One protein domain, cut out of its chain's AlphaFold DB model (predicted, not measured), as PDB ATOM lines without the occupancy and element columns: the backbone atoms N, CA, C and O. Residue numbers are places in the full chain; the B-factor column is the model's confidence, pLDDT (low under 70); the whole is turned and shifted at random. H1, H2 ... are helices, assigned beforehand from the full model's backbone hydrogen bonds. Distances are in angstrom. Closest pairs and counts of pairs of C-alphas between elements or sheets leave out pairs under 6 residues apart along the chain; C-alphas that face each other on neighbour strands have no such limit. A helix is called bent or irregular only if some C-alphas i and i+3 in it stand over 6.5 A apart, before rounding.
ATOM      1  N   ASN A   8      -0.318  16.039  33.984       66.00
ATOM      2  CA  ASN A   8      -0.146  14.957  34.969       66.00
ATOM      3  C   ASN A   8       1.239  14.918  35.635       66.00
ATOM      4  O   ASN A   8       1.638  13.895  36.192       66.00
ATOM      5  N   PHE A   9       1.992  16.009  35.559       80.88
ATOM      6  CA  PHE A   9       3.352  16.077  36.072       80.88
ATOM      7  C   PHE A   9       3.427  16.542  37.535       80.88
ATOM      8  O   PHE A   9       2.647  17.416  37.935       80.88
ATOM      9  N   PRO A  10       4.342  15.967  38.347       81.81
ATOM     10  CA  PRO A  10       4.627  16.435  39.703       81.81
ATOM     11  C   PRO A  10       4.804  17.952  39.796       81.81
ATOM     12  O   PRO A  10       4.205  18.577  40.675       81.81
ATOM     13  N   SER A  11       5.525  18.547  38.844       81.62
ATOM     14  CA  SER A  11       5.757  19.990  38.784       81.62
ATOM     15  C   SER A  11       4.473  20.811  38.643       81.62
ATOM     16  O   SER A  11       4.272  21.797  39.357       81.62
ATOM     17  N   ASN A  12       3.550  20.361  37.790       80.31
ATOM     18  CA  ASN A  12       2.249  20.997  37.600       80.31
ATOM     19  C   ASN A  12       1.389  20.893  38.858       80.31
ATOM     20  O   ASN A  12       0.780  21.877  39.271       80.31
ATOM     21  N   LYS A  13       1.390  19.734  39.526       83.00
ATOM     22  CA  LYS A  13       0.694  19.573  40.809       83.00
ATOM     23  C   LYS A  13       1.266  20.509  41.882       83.00
ATOM     24  O   LYS A  13       0.502  21.112  42.641       83.00
ATOM     25  N   ALA A  14       2.589  20.646  41.945       82.88
ATOM     26  CA  ALA A  14       3.256  21.531  42.893       82.88
ATOM     27  C   ALA A  14       2.926  23.010  42.633       82.88
ATOM     28  O   ALA A  14       2.594  23.725  43.577       82.88
ATOM     29  N   CYS A  15       2.932  23.456  41.372       78.19
ATOM     30  CA  CYS A  15       2.510  24.810  41.004       78.19
ATOM     31  C   CYS A  15       1.032  25.062  41.340       78.19
ATOM     32  O   CYS A  15       0.718  26.035  42.029       78.19
ATOM     33  N   ASN A  16       0.138  24.158  40.927       80.44
ATOM     34  CA  ASN A  16      -1.310  24.310  41.109       80.44
ATOM     35  C   ASN A  16      -1.719  24.347  42.584       80.44
ATOM     36  O   ASN A  16      -2.679  25.028  42.933       80.44
ATOM     37  N   THR A  17      -0.959  23.696  43.472       83.88
ATOM     38  CA  THR A  17      -1.195  23.753  44.926       83.88
ATOM     39  C   THR A  17      -1.271  25.198  45.435       83.88
ATOM     40  O   THR A  17      -2.069  25.506  46.318       83.88
ATOM     41  N   TYR A  18      -0.473  26.107  44.871       82.75
ATOM     42  CA  TYR A  18      -0.446  27.513  45.277       82.75
ATOM     43  C   TYR A  18      -1.560  28.361  44.645       82.75
ATOM     44  O   TYR A  18      -1.883  29.426  45.179       82.75
ATOM     45  N   ASP A  19      -2.160  27.887  43.550       78.44
ATOM     46  CA  ASP A  19      -3.318  28.503  42.893       78.44
ATOM     47  C   ASP A  19      -4.652  28.027  43.497       78.44
ATOM     48  O   ASP A  19      -5.612  28.793  43.565       78.44
ATOM     49  N   GLU A  20      -4.712  26.782  43.980       72.44
ATOM     50  CA  GLU A  20      -5.915  26.145  44.535       72.44
ATOM     51  C   GLU A  20      -6.207  26.510  45.999       72.44
ATOM     52  O   GLU A  20      -7.296  26.211  46.494       72.44
ATOM     53  N   ASN A  21      -5.290  27.198  46.693       65.38
ATOM     54  CA  ASN A  21      -5.465  27.687  48.070       65.38
ATOM     55  C   ASN A  21      -6.480  28.860  48.154       65.38
ATOM     56  O   ASN A  21      -6.210  29.955  48.658       65.38
ATOM     57  N   ASN A  22      -7.700  28.612  47.678       54.88
ATOM     58  CA  ASN A  22      -8.839  29.524  47.605       54.88
ATOM     59  C   ASN A  22      -9.621  29.644  48.922       54.88
ATOM     60  O   ASN A  22     -10.584  30.400  48.971       54.88
ATOM     61  N   ALA A  23      -9.211  28.961  49.997       47.69
ATOM     62  CA  ALA A  23      -9.918  28.984  51.281       47.69
ATOM     63  C   ALA A  23     -10.118  30.416  51.801       47.69
ATOM     64  O   ALA A  23      -9.174  31.203  51.822       47.69
ATOM     65  N   ASP A  24     -11.343  30.764  52.179       49.75
ATOM     66  CA  ASP A  24     -11.734  32.107  52.599       49.75
ATOM     67  C   ASP A  24     -10.952  32.504  53.863       49.75
ATOM     68  O   ASP A  24     -11.187  31.966  54.945       49.75
ATOM     69  N   VAL A  25      -9.950  33.381  53.732       53.59
ATOM     70  CA  VAL A  25      -9.259  33.911  54.911       53.59
ATOM     71  C   VAL A  25     -10.037  35.125  55.356       53.59
ATOM     72  O   VAL A  25      -9.923  36.220  54.798       53.59
ATOM     73  N   THR A  26     -10.839  34.898  56.385       53.09
ATOM     74  CA  THR A  26     -11.446  35.938  57.195       53.09
ATOM     75  C   THR A  26     -10.329  36.736  57.858       53.09
ATOM     76  O   THR A  26      -9.824  36.361  58.912       53.09
ATOM     77  N   TYR A  27      -9.973  37.848  57.216       55.16
ATOM     78  CA  TYR A  27      -9.113  38.918  57.716       55.16
ATOM     79  C   TYR A  27      -7.600  38.653  57.722       55.16
ATOM     80  O   TYR A  27      -7.048  37.993  58.596       55.16
ATOM     81  N   VAL A  28      -6.919  39.289  56.767       61.59
ATOM     82  CA  VAL A  28      -5.459  39.383  56.703       61.59
ATOM     83  C   VAL A  28      -5.066  40.833  56.938       61.59
ATOM     84  O   VAL A  28      -4.942  41.605  55.989       61.59
ATOM     85  N   THR A  29      -4.865  41.217  58.199       65.69
ATOM     86  CA  THR A  29      -4.518  42.606  58.556       65.69
ATOM     87  C   THR A  29      -3.237  43.086  57.870       65.69
ATOM     88  O   THR A  29      -3.080  44.271  57.583       65.69
ATOM     89  N   CYS A  30      -2.320  42.172  57.530       67.81
ATOM     90  CA  CYS A  30      -1.092  42.533  56.826       67.81
ATOM     91  C   CYS A  30      -1.291  42.924  55.353       67.81
ATOM     92  O   CYS A  30      -0.410  43.561  54.777       67.81
ATOM     93  N   CYS A  31      -2.440  42.596  54.755       74.44
ATOM     94  CA  CYS A  31      -2.770  42.958  53.380       74.44
ATOM     95  C   CYS A  31      -3.616  44.231  53.284       74.44
ATOM     96  O   CYS A  31      -3.841  44.709  52.172       74.44
ATOM     97  N   ASP A  32      -4.046  44.827  54.396       73.88
ATOM     98  CA  ASP A  32      -4.859  46.051  54.383       73.88
ATOM     99  C   ASP A  32      -4.109  47.214  53.711       73.88
ATOM    100  O   ASP A  32      -4.671  47.969  52.918       73.88
ATOM    101  N   THR A  33      -2.790  47.290  53.904       65.81
ATOM    102  CA  THR A  33      -1.918  48.273  53.235       65.81
ATOM    103  C   THR A  33      -1.822  48.071  51.721       65.81
ATOM    104  O   THR A  33      -1.564  49.026  50.993       65.81
ATOM    105  N   SER A  34      -2.075  46.859  51.215       64.69
ATOM    106  CA  SER A  34      -2.118  46.586  49.772       64.69
ATOM    107  C   SER A  34      -3.441  46.995  49.119       64.69
ATOM    108  O   SER A  34      -3.522  47.071  47.894       64.69
ATOM    109  N   GLN A  35      -4.473  47.310  49.910       69.00
ATOM    110  CA  GLN A  35      -5.766  47.743  49.383       69.00
ATOM    111  C   GLN A  35      -5.656  49.079  48.637       69.00
ATOM    112  O   GLN A  35      -6.255  49.243  47.577       69.00
ATOM    113  N   SER A  36      -4.836  50.009  49.134       69.38
ATOM    114  CA  SER A  36      -4.550  51.274  48.443       69.38
ATOM    115  C   SER A  36      -3.704  51.065  47.182       69.38
ATOM    116  O   SER A  36      -3.937  51.715  46.163       69.38
ATOM    117  N   LEU A  37      -2.774  50.104  47.208       71.12
ATOM    118  CA  LEU A  37      -1.955  49.732  46.049       71.12
ATOM    119  C   LEU A  37      -2.768  49.068  44.939       71.12
ATOM    120  O   LEU A  37      -2.357  49.115  43.785       71.12
ATOM    121  N   ASN A  38      -3.933  48.504  45.256       78.00
ATOM    122  CA  ASN A  38      -4.813  47.876  44.275       78.00
ATOM    123  C   ASN A  38      -5.347  48.857  43.219       78.00
ATOM    124  O   ASN A  38      -5.739  48.432  42.138       78.00
ATOM    125  N   ILE A  39      -5.330  50.161  43.511       74.88
ATOM    126  CA  ILE A  39      -5.657  51.216  42.540       74.88
ATOM    127  C   ILE A  39      -4.585  51.293  41.444       74.88
ATOM    128  O   ILE A  39      -4.902  51.507  40.279       74.88
ATOM    129  N   VAL A  40      -3.316  51.115  41.820       76.44
ATOM    130  CA  VAL A  40      -2.156  51.226  40.920       76.44
ATOM    131  C   VAL A  40      -1.839  49.882  40.261       76.44
ATOM    132  O   VAL A  40      -1.492  49.833  39.086       76.44
ATOM    133  N   PHE A  41      -2.006  48.790  41.006       77.56
ATOM    134  CA  PHE A  41      -1.747  47.420  40.570       77.56
ATOM    135  C   PHE A  41      -2.978  46.548  40.847       77.56
ATOM    136  O   PHE A  41      -3.038  45.872  41.881       77.56
ATOM    137  N   PRO A  42      -3.984  46.564  39.954       82.00
ATOM    138  CA  PRO A  42      -5.195  45.770  40.127       82.00
ATOM    139  C   PRO A  42      -4.876  44.287  40.343       82.00
ATOM    140  O   PRO A  42      -4.225  43.660  39.513       82.00
ATOM    141  N   GLY A  43      -5.333  43.728  41.463       81.69
ATOM    142  CA  GLY A  43      -5.105  42.333  41.848       81.69
ATOM    143  C   GLY A  43      -3.959  42.116  42.844       81.69
ATOM    144  O   GLY A  43      -3.789  40.995  43.328       81.69
ATOM    145  N   ILE A  44      -3.201  43.158  43.217       80.56
ATOM    146  CA  ILE A  44      -2.120  43.044  44.213       80.56
ATOM    147  C   ILE A  44      -2.647  42.659  45.601       80.56
ATOM    148  O   ILE A  44      -2.006  41.886  46.312       80.56
ATOM    149  N   HIS A  45      -3.836  43.140  45.972       80.69
ATOM    150  CA  HIS A  45      -4.447  42.811  47.258       80.69
ATOM    151  C   HIS A  45      -4.846  41.329  47.334       80.69
ATOM    152  O   HIS A  45      -4.559  40.643  48.318       80.69
ATOM    153  N   ASP A  46      -5.417  40.793  46.254       83.56
ATOM    154  CA  ASP A  46      -5.767  39.373  46.156       83.56
ATOM    155  C   ASP A  46      -4.520  38.488  46.079       83.56
ATOM    156  O   ASP A  46      -4.473  37.392  46.646       83.56
ATOM    157  N   MET A  47      -3.469  38.959  45.402       83.00
ATOM    158  CA  MET A  47      -2.166  38.303  45.424       83.00
ATOM    159  C   MET A  47      -1.582  38.261  46.844       83.00
ATOM    160  O   MET A  47      -1.120  37.200  47.258       83.00
ATOM    161  N   CYS A  48      -1.649  39.359  47.607       80.50
ATOM    162  CA  CYS A  48      -1.186  39.416  48.997       80.50
ATOM    163  C   CYS A  48      -1.903  38.375  49.869       80.50
ATOM    164  O   CYS A  48      -1.252  37.575  50.543       80.50
ATOM    165  N   LYS A  49      -3.239  38.310  49.780       81.31
ATOM    166  CA  LYS A  49      -4.045  37.312  50.501       81.31
ATOM    167  C   LYS A  49      -3.640  35.878  50.154       81.31
ATOM    168  O   LYS A  49      -3.508  35.040  51.042       81.31
ATOM    169  N   ARG A  50      -3.417  35.580  48.869       84.81
ATOM    170  CA  ARG A  50      -2.953  34.252  48.424       84.81
ATOM    171  C   ARG A  50      -1.540  33.939  48.909       84.81
ATOM    172  O   ARG A  50      -1.285  32.827  49.358       84.81
ATOM    173  N   LEU A  51      -0.638  34.917  48.871       83.88
ATOM    174  CA  LEU A  51       0.723  34.753  49.369       83.88
ATOM    175  C   LEU A  51       0.732  34.393  50.859       83.88
ATOM    176  O   LEU A  51       1.446  33.475  51.253       83.88
ATOM    177  N   GLU A  52      -0.075  35.060  51.685       79.88
ATOM    178  CA  GLU A  52      -0.139  34.734  53.110       79.88
ATOM    179  C   GLU A  52      -0.637  33.299  53.354       79.88
ATOM    180  O   GLU A  52      -0.021  32.555  54.124       79.88
ATOM    181  N   LYS A  53      -1.681  32.862  52.638       82.12
ATOM    182  CA  LYS A  53      -2.154  31.466  52.689       82.12
ATOM    183  C   LYS A  53      -1.056  30.486  52.312       82.12
ATOM    184  O   LYS A  53      -0.823  29.517  53.026       82.12
ATOM    185  N   ASN A  54      -0.350  30.766  51.223       85.75
ATOM    186  CA  ASN A  54       0.735  29.925  50.738       85.75
ATOM    187  C   ASN A  54       1.887  29.853  51.752       85.75
ATOM    188  O   ASN A  54       2.457  28.786  51.968       85.75
ATOM    189  N   ILE A  55       2.185  30.950  52.452       82.94
ATOM    190  CA  ILE A  55       3.151  30.960  53.558       82.94
ATOM    191  C   ILE A  55       2.660  30.096  54.728       82.94
ATOM    192  O   ILE A  55       3.451  29.335  55.288       82.94
ATOM    193  N   ASN A  56       1.386  30.192  55.108       83.31
ATOM    194  CA  ASN A  56       0.822  29.380  56.189       83.31
ATOM    195  C   ASN A  56       0.794  27.888  55.829       83.31
ATOM    196  O   ASN A  56       1.238  27.074  56.635       83.31
ATOM    197  N   TYR A  57       0.441  27.540  54.589       86.12
ATOM    198  CA  TYR A  57       0.574  26.183  54.057       86.12
ATOM    199  C   TYR A  57       2.000  25.641  54.233       86.12
ATOM    200  O   TYR A  57       2.187  24.535  54.737       86.12
ATOM    201  N   ILE A  58       3.030  26.432  53.897       86.19
ATOM    202  CA  ILE A  58       4.424  26.010  54.108       86.19
ATOM    203  C   ILE A  58       4.721  25.819  55.594       86.19
ATOM    204  O   ILE A  58       5.359  24.835  55.951       86.19
ATOM    205  N   LYS A  59       4.266  26.714  56.479       85.56
ATOM    206  CA  LYS A  59       4.479  26.548  57.929       85.56
ATOM    207  C   LYS A  59       3.893  25.237  58.450       85.56
ATOM    208  O   LYS A  59       4.523  24.611  59.293       85.56
ATOM    209  N   GLU A  60       2.727  24.840  57.949       87.56
ATOM    210  CA  GLU A  60       2.029  23.618  58.359       87.56
ATOM    211  C   GLU A  60       2.637  22.347  57.757       87.56
ATOM    212  O   GLU A  60       2.673  21.309  58.414       87.56
ATOM    213  N   LYS A  61       3.088  22.402  56.499       87.88
ATOM    214  CA  LYS A  61       3.552  21.221  55.747       87.88
ATOM    215  C   LYS A  61       5.062  21.023  55.745       87.88
ATOM    216  O   LYS A  61       5.523  19.969  55.295       87.88
ATOM    217  N   LYS A  62       5.841  22.010  56.194       88.06
ATOM    218  CA  LYS A  62       7.299  21.912  56.146       88.06
ATOM    219  C   LYS A  62       7.828  20.801  57.052       88.06
ATOM    220  O   LYS A  62       7.439  20.656  58.208       88.06
ATOM    221  N   THR A  63       8.810  20.096  56.529       88.62
ATOM    222  CA  THR A  63       9.761  19.250  57.237       88.62
ATOM    223  C   THR A  63      11.164  19.806  56.984       88.62
ATOM    224  O   THR A  63      11.337  20.738  56.189       88.62
ATOM    225  N   SER A  64      12.187  19.254  57.640       81.25
ATOM    226  CA  SER A  64      13.587  19.573  57.314       81.25
ATOM    227  C   SER A  64      13.913  19.317  55.840       81.25
ATOM    228  O   SER A  64      14.713  20.038  55.251       81.25
ATOM    229  N   ASP A  65      13.254  18.324  55.242       82.31
ATOM    230  CA  ASP A  65      13.660  17.758  53.958       82.31
ATOM    231  C   ASP A  65      12.936  18.422  52.779       82.31
ATOM    232  O   ASP A  65      13.484  18.514  51.681       82.31
ATOM    233  N   ASN A  66      11.711  18.918  52.990       85.19
ATOM    234  CA  ASN A  66      10.888  19.489  51.920       85.19
ATOM    235  C   ASN A  66      10.840  21.029  51.914       85.19
ATOM    236  O   ASN A  66      10.311  21.605  50.963       85.19
ATOM    237  N   LEU A  67      11.387  21.715  52.926       84.50
ATOM    238  CA  LEU A  67      11.269  23.175  53.038       84.50
ATOM    239  C   LEU A  67      11.820  23.889  51.796       84.50
ATOM    240  O   LEU A  67      11.153  24.750  51.228       84.50
ATOM    241  N   ASN A  68      13.004  23.486  51.327       81.56
ATOM    242  CA  ASN A  68      13.619  24.069  50.131       81.56
ATOM    243  C   ASN A  68      12.773  23.844  48.872       81.56
ATOM    244  O   ASN A  68      12.696  24.723  48.015       81.56
ATOM    245  N   TYR A  69      12.128  22.681  48.764       83.94
ATOM    246  CA  TYR A  69      11.242  22.346  47.651       83.94
ATOM    247  C   TYR A  69      10.010  23.257  47.639       83.94
ATOM    248  O   TYR A  69       9.748  23.934  46.646       83.94
ATOM    249  N   LEU A  70       9.325  23.361  48.782       85.81
ATOM    250  CA  LEU A  70       8.162  24.230  48.961       85.81
ATOM    251  C   LEU A  70       8.507  25.705  48.703       85.81
ATOM    252  O   LEU A  70       7.799  26.409  47.989       85.81
ATOM    253  N   CYS A  71       9.630  26.179  49.240       82.88
ATOM    254  CA  CYS A  71      10.077  27.552  49.027       82.88
ATOM    255  C   CYS A  71      10.451  27.838  47.565       82.88
ATOM    256  O   CYS A  71      10.230  28.951  47.093       82.88
ATOM    257  N   THR A  72      10.979  26.850  46.837       82.69
ATOM    258  CA  THR A  72      11.320  27.005  45.416       82.69
ATOM    259  C   THR A  72      10.068  27.187  44.559       82.69
ATOM    260  O   THR A  72      10.013  28.121  43.760       82.69
ATOM    261  N   TYR A  73       9.034  26.364  44.753       86.00
ATOM    262  CA  TYR A  73       7.781  26.539  44.012       86.00
ATOM    263  C   TYR A  73       7.021  27.802  44.422       86.00
ATOM    264  O   TYR A  73       6.491  28.490  43.552       86.00
ATOM    265  N   LEU A  74       7.037  28.174  45.708       85.69
ATOM    266  CA  LEU A  74       6.486  29.459  46.139       85.69
ATOM    267  C   LEU A  74       7.194  30.632  45.446       85.69
ATOM    268  O   LEU A  74       6.531  31.564  44.999       85.69
ATOM    269  N   PHE A  75       8.524  30.589  45.327       83.38
ATOM    270  CA  PHE A  75       9.276  31.611  44.602       83.38
ATOM    271  C   PHE A  75       8.831  31.721  43.141       83.38
ATOM    272  O   PHE A  75       8.564  32.829  42.668       83.38
ATOM    273  N   TYR A  76       8.696  30.590  42.442       83.12
ATOM    274  CA  TYR A  76       8.222  30.590  41.060       83.12
ATOM    275  C   TYR A  76       6.800  31.148  40.936       83.12
ATOM    276  O   TYR A  76       6.558  32.013  40.092       83.12
ATOM    277  N   TRP A  77       5.895  30.732  41.824       86.12
ATOM    278  CA  TRP A  77       4.521  31.227  41.869       86.12
ATOM    279  C   TRP A  77       4.457  32.742  42.107       86.12
ATOM    280  O   TRP A  77       3.717  33.445  41.415       86.12
ATOM    281  N   ILE A  78       5.252  33.267  43.047       81.88
ATOM    282  CA  ILE A  78       5.333  34.707  43.333       81.88
ATOM    283  C   ILE A  78       5.760  35.463  42.076       81.88
ATOM    284  O   ILE A  78       5.100  36.419  41.677       81.88
ATOM    285  N   HIS A  79       6.846  35.029  41.439       79.31
ATOM    286  CA  HIS A  79       7.409  35.730  40.293       79.31
ATOM    287  C   HIS A  79       6.445  35.734  39.096       79.31
ATOM    288  O   HIS A  79       6.264  36.765  38.449       79.31
ATOM    289  N   GLU A  80       5.758  34.619  38.832       82.06
ATOM    290  CA  GLU A  80       4.737  34.543  37.782       82.06
ATOM    291  C   GLU A  80       3.533  35.440  38.073       82.06
ATOM    292  O   GLU A  80       3.042  36.117  37.170       82.06
ATOM    293  N   ASN A  81       3.061  35.480  39.321       81.50
ATOM    294  CA  ASN A  81       1.929  36.328  39.688       81.50
ATOM    295  C   ASN A  81       2.284  37.815  39.661       81.50
ATOM    296  O   ASN A  81       1.467  38.610  39.215       81.50
ATOM    297  N   ILE A  82       3.499  38.199  40.048       78.56
ATOM    298  CA  ILE A  82       3.919  39.603  39.981       78.56
ATOM    299  C   ILE A  82       4.170  40.046  38.540       78.56
ATOM    300  O   ILE A  82       3.780  41.151  38.166       78.56
ATOM    301  N   THR A  83       4.738  39.172  37.703       78.00
ATOM    302  CA  THR A  83       4.908  39.457  36.269       78.00
ATOM    303  C   THR A  83       3.555  39.746  35.609       78.00
ATOM    304  O   THR A  83       3.446  40.687  34.830       78.00
ATOM    305  N   LYS A  84       2.491  39.007  35.970       82.56
ATOM    306  CA  LYS A  84       1.116  39.270  35.492       82.56
ATOM    307  C   LYS A  84       0.579  40.645  35.914       82.56
ATOM    308  O   LYS A  84      -0.306  41.171  35.246       82.56
ATOM    309  N   LEU A  85       1.095  41.215  37.002       77.94
ATOM    310  CA  LEU A  85       0.720  42.538  37.512       77.94
ATOM    311  C   LEU A  85       1.566  43.676  36.909       77.94
ATOM    312  O   LEU A  85       1.381  44.826  37.299       77.94
ATOM    313  N   ASN A  86       2.478  43.381  35.970       73.81
ATOM    314  CA  ASN A  86       3.407  44.341  35.354       73.81
ATOM    315  C   ASN A  86       4.281  45.109  36.365       73.81
ATOM    316  O   ASN A  86       4.659  46.257  36.134       73.81
ATOM    317  N   ILE A  87       4.607  44.484  37.496       68.94
ATOM    318  CA  ILE A  87       5.504  45.058  38.502       68.94
ATOM    319  C   ILE A  87       6.929  44.562  38.215       68.94
ATOM    320  O   ILE A  87       7.154  43.357  38.117       68.94
ATOM    321  N   ASP A  88       7.895  45.481  38.103       63.34
ATOM    322  CA  ASP A  88       9.319  45.141  37.959       63.34
ATOM    323  C   ASP A  88       9.886  44.678  39.311       63.34
ATOM    324  O   ASP A  88       9.982  45.433  40.284       63.34
ATOM    325  N   VAL A  89      10.233  43.397  39.385       55.84
ATOM    326  CA  VAL A  89      10.527  42.684  40.628       55.84
ATOM    327  C   VAL A  89      12.018  42.695  40.921       55.84
ATOM    328  O   VAL A  89      12.667  41.657  40.988       55.84
ATOM    329  N   LYS A  90      12.604  43.877  41.106       52.41
ATOM    330  CA  LYS A  90      14.044  43.937  41.399       52.41
ATOM    331  C   LYS A  90      14.385  43.520  42.827       52.41
ATOM    332  O   LYS A  90      15.497  43.057  43.061       52.41
ATOM    333  N   ARG A  91      13.457  43.658  43.785       48.41
ATOM    334  CA  ARG A  91      13.640  43.248  45.193       48.41
ATOM    335  C   ARG A  91      12.298  42.943  45.858       48.41
ATOM    336  O   ARG A  91      11.639  43.858  46.342       48.41
ATOM    337  N   ILE A  92      11.909  41.670  45.935       48.72
ATOM    338  CA  ILE A  92      10.925  41.247  46.944       48.72
ATOM    339  C   ILE A  92      11.721  40.904  48.194       48.72
ATOM    340  O   ILE A  92      12.545  39.988  48.146       48.72
ATOM    341  N   PRO A  93      11.520  41.611  49.307       43.31
ATOM    342  CA  PRO A  93      12.149  41.222  50.548       43.31
ATOM    343  C   PRO A  93      11.430  39.985  51.099       43.31
ATOM    344  O   PRO A  93      10.210  39.962  51.273       43.31
ATOM    345  N   TYR A  94      12.203  38.925  51.318       52.03
ATOM    346  CA  TYR A  94      11.698  37.633  51.764       52.03
ATOM    347  C   TYR A  94      11.295  37.623  53.234       52.03
ATOM    348  O   TYR A  94      11.846  38.328  54.075       52.03
ATOM    349  N   ASN A  95      10.361  36.725  53.546       52.94
ATOM    350  CA  ASN A  95      10.143  36.272  54.908       52.94
ATOM    351  C   ASN A  95      11.339  35.420  55.388       52.94
ATOM    352  O   ASN A  95      12.064  34.815  54.608       52.94
ATOM    353  N   ASN A  96      11.507  35.308  56.701       59.66
ATOM    354  CA  ASN A  96      12.502  34.436  57.334       59.66
ATOM    355  C   ASN A  96      12.254  32.923  57.130       59.66
ATOM    356  O   ASN A  96      13.051  32.111  57.591       59.66
ATOM    357  N   LEU A  97      11.143  32.532  56.495       67.19
ATOM    358  CA  LEU A  97      10.765  31.131  56.295       67.19
ATOM    359  C   LEU A  97      11.417  30.537  55.043       67.19
ATOM    360  O   LEU A  97      11.869  29.396  55.075       67.19
ATOM    361  N   CYS A  98      11.468  31.314  53.963       69.69
ATOM    362  CA  CYS A  98      12.047  30.932  52.686       69.69
ATOM    363  C   CYS A  98      13.225  31.850  52.378       69.69
ATOM    364  O   CYS A  98      13.059  32.918  51.797       69.69
ATOM    365  N   ASN A  99      14.422  31.425  52.779       61.12
ATOM    366  CA  ASN A  99      15.645  32.173  52.526       61.12
ATOM    367  C   ASN A  99      16.148  31.857  51.111       61.12
ATOM    368  O   ASN A  99      16.962  30.956  50.914       61.12
ATOM    369  N   TYR A 100      15.592  32.534  50.110       56.66
ATOM    370  CA  TYR A 100      16.076  32.427  48.739       56.66
ATOM    371  C   TYR A 100      16.949  33.645  48.450       56.66
ATOM    372  O   TYR A 100      16.551  34.781  48.687       56.66
ATOM    373  N   GLU A 101      18.163  33.436  47.965       47.81
ATOM    374  CA  GLU A 101      18.994  34.556  47.545       47.81
ATOM    375  C   GLU A 101      18.439  35.061  46.200       47.81
ATOM    376  O   GLU A 101      18.588  34.383  45.178       47.81
ATOM    377  N   VAL A 102      17.764  36.227  46.192       46.69
ATOM    378  CA  VAL A 102      17.459  36.972  44.952       46.69
ATOM    379  C   VAL A 102      18.775  37.530  44.410       46.69
ATOM    380  O   VAL A 102      19.042  38.725  44.487       46.69
ATOM    381  N   TYR A 103      19.654  36.673  43.904       41.59
ATOM    382  CA  TYR A 103      20.683  37.162  43.001       41.59
ATOM    383  C   TYR A 103      20.000  37.420  41.668       41.59
ATOM    384  O   TYR A 103      19.386  36.502  41.141       41.59
TER     385      TYR A 103
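This is residues 8 to 103 of the 245 residues of the protein "PIR Superfamily Protein" of Plasmodium ovale curtisi (UniProt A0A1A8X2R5). Two long helices, H3 and H4, lie side by side as an antiparallel hairpin; the shorter H1 packs steeply across H4, and H2 folds back beside the first part of H3. After H4, the long tail of residues 85 to 103 has no named element and loops back past H4. The printed part has 96 residues with four named helices, H1, H2, H3 and H4 along the chain, and no named strand; its class is all helix. It is compact, with a radius of gyration of the C-alphas of 13.6 A, and spans 39 by 33 by 30 A.

Begin at H3, residues 44 to 61, the hub, which touches three other helices. It forms a helical hairpin with H4, residues 67 to 84: they touch at a shallow tilt of 9 degrees, opposite ways, and their closest C-alphas, of Ile 58 and Leu 70, are 6.6 A apart. With residues 44 to 49 alone, H3 touches H2, residues 29 to 37, in a second helical hairpin, at a shallow tilt of 27 degrees, opposite ways; the closest C-alphas, of Ser 34 and His 45, are 5.1 A apart. Next look at H1, residues 10 to 19, which touches H4 at residues 73 to 77 alone, at a steep tilt of 61 degrees, the same way; the closest C-alphas, of Cys 15 and Tyr 73, are 6.3 A apart. H1 and H3 only just touch, with 3 pairs of C-alphas within 8 A, at residues 50 to 54 of H3 alone; the closest are those of Tyr 18 and Asn 54, 6.1 A apart, and the tilt is a steep 55 degrees, opposite ways. The helix packing is part aligned, part crossed: of these four touching pairs, 2 are at a shallow tilt. H2 is apart from H4 and from H1. Every O i to N i+4 pair is within hydrogen-bond range in H3 and H4, against 4 of 6 in H1 and 0 of 5 in H2, where 4 of 6 O i to N i+3 pairs are.

Find C-alpha 44 at (-2.120, 43.044, 44.213); from there H3 runs 25.3 A to C-alpha 61. H4 runs 25.9 A from C-alpha 67 to C-alpha 84 at (1.116, 39.270, 35.492). H1 starts at C-alpha 10, at (4.627, 16.435, 39.703), and covers 14.8 A. H2 covers 14.6 A and is irregular, but only just: C-alphas 30 and 33 are 6.8 A apart.

The two C-alphas farthest apart, of Ile 39 and Asp 65, are 40.3 A apart. The printed part has no cut; the link from H3 to H4 is tight, and those from H1 to H2 and from H2 to H3 are short. Mean pLDDT of the printed part is 73.7; look for values under 70 at residue 8, residues 21 to 30, residues 33 to 36 and residues 87 to 103.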